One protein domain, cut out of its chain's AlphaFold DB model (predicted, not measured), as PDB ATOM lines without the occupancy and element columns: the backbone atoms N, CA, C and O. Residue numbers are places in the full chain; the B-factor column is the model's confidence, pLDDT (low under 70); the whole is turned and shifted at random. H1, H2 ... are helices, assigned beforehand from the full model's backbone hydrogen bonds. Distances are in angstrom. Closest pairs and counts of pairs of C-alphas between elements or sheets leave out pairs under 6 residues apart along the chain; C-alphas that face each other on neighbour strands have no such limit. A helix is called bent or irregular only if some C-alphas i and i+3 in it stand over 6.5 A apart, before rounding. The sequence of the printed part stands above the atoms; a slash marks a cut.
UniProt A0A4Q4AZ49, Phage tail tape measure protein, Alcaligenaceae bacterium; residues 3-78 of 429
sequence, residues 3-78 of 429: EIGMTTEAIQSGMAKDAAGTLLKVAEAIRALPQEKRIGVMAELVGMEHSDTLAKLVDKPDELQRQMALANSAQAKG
ATOM      1  N   GLU A   3     102.613 -29.709  64.517       61.44
ATOM      2  CA  GLU A   3     103.551 -29.980  63.418       61.44
ATOM      3  C   GLU A   3     102.875 -30.430  62.110       61.44
ATOM      4  O   GLU A   3     103.415 -30.175  61.042       61.44
ATOM      5  N   ILE A   4     101.687 -31.046  62.161       66.00
ATOM      6  CA  ILE A   4     100.930 -31.459  60.960       66.00
ATOM      7  C   ILE A   4      99.916 -30.400  60.499       66.00
ATOM      8  O   ILE A   4      99.179 -30.638  59.545       66.00
ATOM      9  N   GLY A   5      99.846 -29.243  61.171       70.25
ATOM     10  CA  GLY A   5      98.945 -28.144  60.806       70.25
ATOM     11  C   GLY A   5      97.450 -28.462  60.941       70.25
ATOM     12  O   GLY A   5      96.626 -27.799  60.315       70.25
ATOM     13  N   MET A   6      97.080 -29.477  61.731       75.44
ATOM     14  CA  MET A   6      95.688 -29.889  61.945       75.44
ATOM     15  C   MET A   6      95.313 -29.754  63.422       75.44
ATOM     16  O   MET A   6      96.059 -30.189  64.299       75.44
ATOM     17  N   THR A   7      94.141 -29.177  63.702       78.12
ATOM     18  CA  THR A   7      93.621 -29.112  65.074       78.12
ATOM     19  C   THR A   7      92.958 -30.426  65.468       78.12
ATOM     20  O   THR A   7      92.387 -31.142  64.635       78.12
ATOM     21  N   THR A   8      92.992 -30.727  66.764       76.44
ATOM     22  CA  THR A   8      92.323 -31.899  67.336       76.44
ATOM     23  C   THR A   8      90.819 -31.877  67.042       76.44
ATOM     24  O   THR A   8      90.269 -32.914  66.671       76.44
ATOM     25  N   GLU A   9      90.156 -30.710  67.090       76.50
ATOM     26  CA  GLU A   9      88.727 -30.618  66.750       76.50
ATOM     27  C   GLU A   9      88.451 -30.906  65.268       76.50
ATOM     28  O   GLU A   9      87.441 -31.534  64.937       76.50
ATOM     29  N   ALA A  10      89.340 -30.486  64.362       75.19
ATOM     30  CA  ALA A  10      89.186 -30.735  62.931       75.19
ATOM     31  C   ALA A  10      89.330 -32.227  62.598       75.19
ATOM     32  O   ALA A  10      88.570 -32.753  61.782       75.19
ATOM     33  N   ILE A  11      90.259 -32.923  63.260       77.50
ATOM     34  CA  ILE A  11      90.432 -34.373  63.107       77.50
ATOM     35  C   ILE A  11      89.243 -35.114  63.715       77.50
ATOM     36  O   ILE A  11      88.688 -35.991  63.063       77.50
ATOM     37  N   GLN A  12      88.793 -34.740  64.914       77.31
ATOM     38  CA  GLN A  12      87.658 -35.390  65.571       77.31
ATOM     39  C   GLN A  12      86.354 -35.220  64.774       77.31
ATOM     40  O   GLN A  12      85.629 -36.189  64.542       77.31
ATOM     41  N   SER A  13      86.077 -34.005  64.297       80.44
ATOM     42  CA  SER A  13      84.913 -33.700  63.456       80.44
ATOM     43  C   SER A  13      85.004 -34.373  62.083       80.44
ATOM     44  O   SER A  13      84.014 -34.900  61.572       80.44
ATOM     45  N   GLY A  14      86.205 -34.406  61.499       78.19
ATOM     46  CA  GLY A  14      86.479 -35.093  60.243       78.19
ATOM     47  C   GLY A  14      86.285 -36.604  60.353       78.19
ATOM     48  O   GLY A  14      85.555 -37.175  59.555       78.19
ATOM     49  N   MET A  15      86.825 -37.235  61.396       79.56
ATOM     50  CA  MET A  15      86.671 -38.669  61.663       79.56
ATOM     51  C   MET A  15      85.206 -39.079  61.845       79.56
ATOM     52  O   MET A  15      84.810 -40.156  61.408       79.56
ATOM     53  N   ALA A  16      84.389 -38.214  62.451       76.88
ATOM     54  CA  ALA A  16      82.962 -38.466  62.632       76.88
ATOM     55  C   ALA A  16      82.154 -38.403  61.321       76.88
ATOM     56  O   ALA A  16      81.111 -39.047  61.220       76.88
ATOM     57  N   LYS A  17      82.603 -37.624  60.327       79.50
ATOM     58  CA  LYS A  17      81.880 -37.408  59.058       79.50
ATOM     59  C   LYS A  17      82.436 -38.228  57.896       79.50
ATOM     60  O   LYS A  17      81.668 -38.728  57.082       79.50
ATOM     61  N   ASP A  18      83.753 -38.343  57.818       77.94
ATOM     62  CA  ASP A  18      84.497 -39.042  56.776       77.94
ATOM     63  C   ASP A  18      85.839 -39.532  57.337       77.94
ATOM     64  O   ASP A  18      86.902 -38.946  57.117       77.94
ATOM     65  N   ALA A  19      85.780 -40.633  58.089       72.75
ATOM     66  CA  ALA A  19      86.960 -41.254  58.682       72.75
ATOM     67  C   ALA A  19      88.036 -41.583  57.639       72.75
ATOM     68  O   ALA A  19      89.218 -41.363  57.884       72.75
ATOM     69  N   ALA A  20      87.643 -42.059  56.459       72.25
ATOM     70  CA  ALA A  20      88.592 -42.440  55.422       72.25
ATOM     71  C   ALA A  20      89.297 -41.226  54.800       72.25
ATOM     72  O   ALA A  20      90.522 -41.224  54.675       72.25
ATOM     73  N   GLY A  21      88.548 -40.174  54.459       78.12
ATOM     74  CA  GLY A  21      89.119 -38.936  53.931       78.12
ATOM     75  C   GLY A  21      89.981 -38.192  54.951       78.12
ATOM     76  O   GLY A  21      91.018 -37.632  54.593       78.12
ATOM     77  N   THR A  22      89.609 -38.209  56.232       79.38
ATOM     78  CA  THR A  22      90.422 -37.605  57.296       79.38
ATOM     79  C   THR A  22      91.713 -38.378  57.543       79.38
ATOM     80  O   THR A  22      92.759 -37.750  57.688       79.38
ATOM     81  N   LEU A  23      91.685 -39.714  57.511       78.56
ATOM     82  CA  LEU A  23      92.895 -40.537  57.620       78.56
ATOM     83  C   LEU A  23      93.866 -40.301  56.454       78.56
ATOM     84  O   LEU A  23      95.070 -40.226  56.684       78.56
ATOM     85  N   LEU A  24      93.359 -40.119  55.230       80.88
ATOM     86  CA  LEU A  24      94.184 -39.765  54.068       80.88
ATOM     87  C   LEU A  24      94.849 -38.394  54.232       80.88
ATOM     88  O   LEU A  24      96.052 -38.272  54.021       80.88
ATOM     89  N   LYS A  25      94.103 -37.383  54.692       81.38
ATOM     90  CA  LYS A  25      94.649 -36.040  54.958       81.38
ATOM     91  C   LYS A  25      95.724 -36.054  56.043       81.38
ATOM     92  O   LYS A  25      96.747 -35.394  55.898       81.38
ATOM     93  N   VAL A  26      95.509 -36.821  57.112       82.12
ATOM     94  CA  VAL A  26      96.501 -37.001  58.183       82.12
ATOM     95  C   VAL A  26      97.739 -37.724  57.645       82.12
ATOM     96  O   VAL A  26      98.859 -37.303  57.923       82.12
ATOM     97  N   ALA A  27      97.563 -38.762  56.824       81.44
ATOM     98  CA  ALA A  27      98.674 -39.490  56.218       81.44
ATOM     99  C   ALA A  27      99.506 -38.615  55.258       81.44
ATOM    100  O   ALA A  27     100.737 -38.657  55.295       81.44
ATOM    101  N   GLU A  28      98.859 -37.775  54.447       82.38
ATOM    102  CA  GLU A  28      99.521 -36.807  53.563       82.38
ATOM    103  C   GLU A  28     100.260 -35.711  54.344       82.38
ATOM    104  O   GLU A  28     101.406 -35.394  54.019       82.38
ATOM    105  N   ALA A  29      99.650 -35.180  55.407       82.06
ATOM    106  CA  ALA A  29     100.277 -34.180  56.271       82.06
ATOM    107  C   ALA A  29     101.532 -34.732  56.967       82.06
ATOM    108  O   ALA A  29     102.555 -34.057  57.041       82.06
ATOM    109  N   ILE A  30     101.494 -35.995  57.405       82.06
ATOM    110  CA  ILE A  30     102.656 -36.688  57.977       82.06
ATOM    111  C   ILE A  30     103.720 -36.943  56.902       82.06
ATOM    112  O   ILE A  30     104.910 -36.766  57.157       82.06
ATOM    113  N   ARG A  31     103.325 -37.308  55.677       82.62
ATOM    114  CA  ARG A  31     104.253 -37.512  54.552       82.62
ATOM    115  C   ARG A  31     105.001 -36.234  54.161       82.62
ATOM    116  O   ARG A  31     106.159 -36.327  53.753       82.62
ATOM    117  N   ALA A  32     104.362 -35.072  54.294       83.44
ATOM    118  CA  ALA A  32     104.952 -33.767  53.998       83.44
ATOM    119  C   ALA A  32     106.046 -33.340  54.999       83.44
ATOM    120  O   ALA A  32     106.817 -32.426  54.707       83.44
ATOM    121  N   LEU A  33     106.152 -34.006  56.155       82.75
ATOM    122  CA  LEU A  33     107.160 -33.699  57.167       82.75
ATOM    123  C   LEU A  33     108.549 -34.289  56.841       82.75
ATOM    124  O   LEU A  33     108.666 -35.366  56.229       82.75
ATOM    125  N   PRO A  34     109.634 -33.644  57.318       83.19
ATOM    126  CA  PRO A  34     110.980 -34.217  57.300       83.19
ATOM    127  C   PRO A  34     111.012 -35.611  57.950       83.19
ATOM    128  O   PRO A  34     110.311 -35.857  58.933       83.19
ATOM    129  N   GLN A  35     111.816 -36.537  57.406       74.31
ATOM    130  CA  GLN A  35     111.853 -37.943  57.862       74.31
ATOM    131  C   GLN A  35     112.161 -38.087  59.361       74.31
ATOM    132  O   GLN A  35     111.621 -38.973  60.013       74.31
ATOM    133  N   GLU A  36     112.960 -37.174  59.907       78.69
ATOM    134  CA  GLU A  36     113.364 -37.134  61.318       78.69
ATOM    135  C   GLU A  36     112.185 -36.894  62.272       78.69
ATOM    136  O   GLU A  36     112.169 -37.412  63.386       78.69
ATOM    137  N   LYS A  37     111.171 -36.141  61.829       79.31
ATOM    138  CA  LYS A  37     110.008 -35.769  62.648       79.31
ATOM    139  C   LYS A  37     108.824 -36.714  62.481       79.31
ATOM    140  O   LYS A  37     107.984 -36.822  63.370       79.31
ATOM    141  N   ARG A  38     108.770 -37.446  61.364       78.81
ATOM    142  CA  ARG A  38     107.655 -38.346  61.033       78.81
ATOM    143  C   ARG A  38     107.395 -39.392  62.105       78.81
ATOM    144  O   ARG A  38     106.256 -39.552  62.521       78.81
ATOM    145  N   ILE A  39     108.439 -40.075  62.569       76.44
ATOM    146  CA  ILE A  39     108.301 -41.179  63.529       76.44
ATOM    147  C   ILE A  39     107.743 -40.671  64.865       76.44
ATOM    148  O   ILE A  39     106.834 -41.288  65.417       76.44
ATOM    149  N   GLY A  40     108.233 -39.521  65.345       79.00
ATOM    150  CA  GLY A  40     107.757 -38.896  66.582       79.00
ATOM    151  C   GLY A  40     106.292 -38.474  66.492       79.00
ATOM    152  O   GLY A  40     105.489 -38.848  67.341       79.00
ATOM    153  N   VAL A  41     105.917 -37.795  65.407       78.69
ATOM    154  CA  VAL A  41     104.535 -37.355  65.165       78.69
ATOM    155  C   VAL A  41     103.577 -38.538  64.997       78.69
ATOM    156  O   VAL A  41     102.461 -38.513  65.509       78.69
ATOM    157  N   MET A  42     103.994 -39.605  64.314       77.81
ATOM    158  CA  MET A  42     103.188 -40.821  64.165       77.81
ATOM    159  C   MET A  42     102.972 -41.525  65.509       77.81
ATOM    160  O   MET A  42     101.853 -41.938  65.806       77.81
ATOM    161  N   ALA A  43     104.019 -41.636  66.330       78.75
ATOM    162  CA  ALA A  43     103.925 -42.213  67.669       78.75
ATOM    163  C   ALA A  43     103.026 -41.383  68.600       78.75
ATOM    164  O   ALA A  43     102.285 -41.955  69.394       78.75
ATOM    165  N   GLU A  44     103.044 -40.054  68.474       79.75
ATOM    166  CA  GLU A  44     102.188 -39.145  69.244       79.75
ATOM    167  C   GLU A  44     100.706 -39.243  68.833       79.75
ATOM    168  O   GLU A  44      99.820 -39.143  69.678       79.75
ATOM    169  N   LEU A  45     100.421 -39.468  67.545       77.19
ATOM    170  CA  LEU A  45      99.053 -39.470  67.011       77.19
ATOM    171  C   LEU A  45      98.289 -40.780  67.221       77.19
ATOM    172  O   LEU A  45      97.077 -40.745  67.417       77.19
ATOM    173  N   VAL A  46      98.961 -41.929  67.131       76.19
ATOM    174  CA  VAL A  46      98.305 -43.252  67.217       76.19
ATOM    175  C   VAL A  46      98.893 -44.172  68.285       76.19
ATOM    176  O   VAL A  46      98.420 -45.295  68.439       76.19
ATOM    177  N   GLY A  47      99.890 -43.708  69.038       78.81
ATOM    178  CA  GLY A  47     100.644 -44.542  69.970       78.81
ATOM    179  C   GLY A  47     101.721 -45.368  69.261       78.81
ATOM    180  O   GLY A  47     101.640 -45.667  68.063       78.81
ATOM    181  N   MET A  48     102.762 -45.757  70.003       73.75
ATOM    182  CA  MET A  48     103.870 -46.536  69.439       73.75
ATOM    183  C   MET A  48     103.406 -47.891  68.888       73.75
ATOM    184  O   MET A  48     103.936 -48.323  67.864       73.75
ATOM    185  N   GLU A  49     102.378 -48.519  69.476       72.31
ATOM    186  CA  GLU A  49     101.839 -49.806  69.010       72.31
ATOM    187  C   GLU A  49     101.205 -49.774  67.609       72.31
ATOM    188  O   GLU A  49     101.118 -50.811  66.949       72.31
ATOM    189  N   HIS A  50     100.762 -48.609  67.136       75.31
ATOM    190  CA  HIS A  50     100.072 -48.461  65.850       75.31
ATOM    191  C   HIS A  50     100.851 -47.600  64.847       75.31
ATOM    192  O   HIS A  50     100.403 -47.402  63.713       75.31
ATOM    193  N   SER A  51     102.050 -47.153  65.234       71.00
ATOM    194  CA  SER A  51     102.959 -46.364  64.400       71.00
ATOM    195  C   SER A  51     103.381 -47.092  63.118       71.00
ATOM    196  O   SER A  51     103.436 -46.460  62.072       71.00
ATOM    197  N   ASP A  52     103.580 -48.416  63.145       78.00
ATOM    198  CA  ASP A  52     103.913 -49.222  61.953       78.00
ATOM    199  C   ASP A  52     102.745 -49.301  60.953       78.00
ATOM    200  O   ASP A  52     102.920 -49.168  59.741       78.00
ATOM    201  N   THR A  53     101.516 -49.447  61.453       74.56
ATOM    202  CA  THR A  53     100.316 -49.446  60.604       74.56
ATOM    203  C   THR A  53     100.134 -48.088  59.939       74.56
ATOM    204  O   THR A  53      99.874 -48.015  58.739       74.56
ATOM    205  N   LEU A  54     100.320 -47.006  60.697       75.25
ATOM    206  CA  LEU A  54     100.225 -45.660  60.154       75.25
ATOM    207  C   LEU A  54     101.404 -45.342  59.219       75.25
ATOM    208  O   LEU A  54     101.190 -44.704  58.194       75.25
ATOM    209  N   ALA A  55     102.602 -45.882  59.472       77.75
ATOM    210  CA  ALA A  55     103.746 -45.802  58.561       77.75
ATOM    211  C   ALA A  55     103.414 -46.405  57.193       77.75
ATOM    212  O   ALA A  55     103.642 -45.773  56.167       77.75
ATOM    213  N   LYS A  56     102.815 -47.603  57.173       79.19
ATOM    214  CA  LYS A  56     102.402 -48.290  55.938       79.19
ATOM    215  C   LYS A  56     101.343 -47.505  55.162       79.19
ATOM    216  O   LYS A  56     101.369 -47.500  53.933       79.19
ATOM    217  N   LEU A  57     100.433 -46.835  55.868       75.25
ATOM    218  CA  LEU A  57      99.403 -45.985  55.263       75.25
ATOM    219  C   LEU A  57      99.975 -44.670  54.711       75.25
ATOM    220  O   LEU A  57      99.587 -44.248  53.626       75.25
ATOM    221  N   VAL A  58     100.920 -44.054  55.423       79.50
ATOM    222  CA  VAL A  58     101.658 -42.852  54.991       79.50
ATOM    223  C   VAL A  58     102.558 -43.147  53.788       79.50
ATOM    224  O   VAL A  58     102.715 -42.300  52.909       79.50
ATOM    225  N   ASP A  59     103.132 -44.349  53.735       82.19
ATOM    226  CA  ASP A  59     103.999 -44.809  52.649       82.19
ATOM    227  C   ASP A  59     103.205 -45.140  51.373       82.19
ATOM    228  O   ASP A  59     103.671 -44.885  50.263       82.19
ATOM    229  N   LYS A  60     101.974 -45.661  51.512       80.88
ATOM    230  CA  LYS A  60     101.137 -46.111  50.382       80.88
ATOM    231  C   LYS A  60      99.698 -45.565  50.406       80.88
ATOM    232  O   LYS A  60      98.749 -46.356  50.365       80.88
ATOM    233  N   PRO A  61      99.498 -44.234  50.396       73.62
ATOM    234  CA  PRO A  61      98.157 -43.643  50.380       73.62
ATOM    235  C   PRO A  61      97.391 -43.968  49.084       73.62
ATOM    236  O   PRO A  61      96.183 -44.208  49.115       73.62
ATOM    237  N   ASP A  62      98.104 -44.083  47.959       77.44
ATOM    238  CA  ASP A  62      97.520 -44.372  46.643       77.44
ATOM    239  C   ASP A  62      96.891 -45.776  46.574       77.44
ATOM    240  O   ASP A  62      95.881 -45.991  45.900       77.44
ATOM    241  N   GLU A  63      97.463 -46.744  47.298       78.62
ATOM    242  CA  GLU A  63      96.945 -48.115  47.358       78.62
ATOM    243  C   GLU A  63      95.658 -48.183  48.185       78.62
ATOM    244  O   GLU A  63      94.694 -48.830  47.776       78.62
ATOM    245  N   LEU A  64      95.591 -47.449  49.301       72.81
ATOM    246  CA  LEU A  64      94.357 -47.313  50.076       72.81
ATOM    247  C   LEU A  64      93.249 -46.685  49.218       72.81
ATOM    248  O   LEU A  64      92.134 -47.206  49.164       72.81
ATOM    249  N   GLN A  65      93.564 -45.612  48.490       73.81
ATOM    250  CA  GLN A  65      92.609 -44.937  47.612       73.81
ATOM    251  C   GLN A  65      92.123 -45.858  46.480       73.81
ATOM    252  O   GLN A  65      90.924 -45.917  46.190       73.81
ATOM    253  N   ARG A  66      93.028 -46.650  45.890       78.62
ATOM    254  CA  ARG A  66      92.699 -47.678  44.892       78.62
ATOM    255  C   ARG A  66      91.779 -48.756  45.463       78.62
ATOM    256  O   ARG A  66      90.789 -49.105  44.821       78.62
ATOM    257  N   GLN A  67      92.060 -49.276  46.654       70.94
ATOM    258  CA  GLN A  67      91.231 -50.313  47.276       70.94
ATOM    259  C   GLN A  67      89.851 -49.794  47.674       70.94
ATOM    260  O   GLN A  67      88.857 -50.491  47.473       70.94
ATOM    261  N   MET A  68      89.755 -48.551  48.145       69.75
ATOM    262  CA  MET A  68      88.469 -47.903  48.391       69.75
ATOM    263  C   MET A  68      87.675 -47.684  47.100       69.75
ATOM    264  O   MET A  68      86.465 -47.905  47.084       69.75
ATOM    265  N   ALA A  69      88.334 -47.309  46.000       74.44
ATOM    266  CA  ALA A  69      87.690 -47.186  44.695       74.44
ATOM    267  C   ALA A  69      87.183 -48.543  44.177       74.44
ATOM    268  O   ALA A  69      86.071 -48.630  43.657       74.44
ATOM    269  N   LEU A  70      87.952 -49.618  44.375       71.62
ATOM    270  CA  LEU A  70      87.535 -50.982  44.040       71.62
ATOM    271  C   LEU A  70      86.369 -51.453  44.918       71.62
ATOM    272  O   LEU A  70      85.417 -52.027  44.392       71.62
ATOM    273  N   ALA A  71      86.391 -51.161  46.219       64.50
ATOM    274  CA  ALA A  71      85.324 -51.508  47.160       64.50
ATOM    275  C   ALA A  71      84.027 -50.710  46.929       64.50
ATOM    276  O   ALA A  71      82.935 -51.240  47.124       64.50
ATOM    277  N   ASN A  72      84.132 -49.461  46.468       67.44
ATOM    278  CA  ASN A  72      82.988 -48.607  46.129       67.44
ATOM    279  C   ASN A  72      82.548 -48.727  44.661       67.44
ATOM    280  O   ASN A  72      81.555 -48.113  44.260       67.44
ATOM    281  N   SER A  73      83.261 -49.515  43.852       70.56
ATOM    282  CA  SER A  73      82.929 -49.734  42.446       70.56
ATOM    283  C   SER A  73      81.554 -50.391  42.286       70.56
ATOM    284  O   SER A  73      81.084 -51.161  43.132       70.56
ATOM    285  N   ALA A  74      80.902 -50.142  41.150       60.34
ATOM    286  CA  ALA A  74      79.638 -50.796  40.819       60.34
ATOM    287  C   ALA A  74      79.765 -52.336  40.787       60.34
ATOM    288  O   ALA A  74      78.790 -53.030  41.078       60.34
ATOM    289  N   GLN A  75      80.963 -52.880  40.512       57.12
ATOM    290  CA  GLN A  75      81.240 -54.321  40.566       57.12
ATOM    291  C   GLN A  75      81.323 -54.889  41.996       57.12
ATOM    292  O   GLN A  75      81.079 -56.083  42.185       57.12
ATOM    293  N   ALA A  76      81.621 -54.073  43.010       55.22
ATOM    294  CA  ALA A  76      81.643 -54.492  44.413       55.22
ATOM    295  C   ALA A  76      80.250 -54.471  45.068       55.22
ATOM    296  O   ALA A  76      79.988 -55.231  46.004       55.22
ATOM    297  N   LYS A  77      79.296 -53.698  44.527       49.16
ATOM    298  CA  LYS A  77      77.890 -53.776  44.953       49.16
ATOM    299  C   LYS A  77      77.336 -55.184  44.684       49.16
ATOM    300  O   LYS A  77      77.204 -55.640  43.544       49.16
ATOM    301  N   GLY A  78      77.049 -55.904  45.768       57.69
ATOM    302  CA  GLY A  78      76.562 -57.285  45.740       57.69
ATOM    303  C   GLY A  78      77.633 -58.355  45.487       57.69
ATOM    304  O   GLY A  78      77.274 -59.497  45.223       57.69
TER     305      GLY A  78
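Overview. This is residues 3 to 78 of the 429 residues of the protein "Phage tail tape measure protein" of Alcaligenaceae bacterium (UniProt A0A4Q4AZ49). The longest helix, H1, folds into a V; H2 and H3 pack on the last part of its arm H1b, and residues 69 to 78 stick out. The 76 printed residues, all helix by class, hold H1 to H4 in order, only just compact, close to loose: radius of gyration of the C-alphas 13.6 A, spans 43 by 25 by 22 A.

Along the chain. Find C-alpha 8 at (92.323, -31.899, 67.336): H1, residues 8 to 31, one helix by its hydrogen bonds, is bent, C-alphas 17 and 20 being 9.1 A apart, into H1a, 8 to 17, 14.4 A, and H1b, 20 to 31, 16.4 A. H2, 35 to 46, 17.3 A, is only just irregular, C-alphas 36 and 39 being 6.8 A apart; H3, 48 to 59, 16.9 A, is irregular, C-alphas 49 and 52 being 7.4 A apart. H4, 61 to 72, runs 16.5 A to C-alpha 72 at (82.988, -48.607, 46.129).

Arrangement. Look at Ala 27 and Val 58, C-alphas 4.7 A apart, the closest where H1b touches H3, about perpendicular at 89 degrees. Every O i to N i+4 pair is within hydrogen-bond range in H1a, H1b and H4; in H2 and H3, 6 of 8.

Size, cuts and confidence. The printed part has no cut; its three links between helices are tight. Confidence is under 70 at residues 3 to 4, 68, 71 to 72 and 74 to 78.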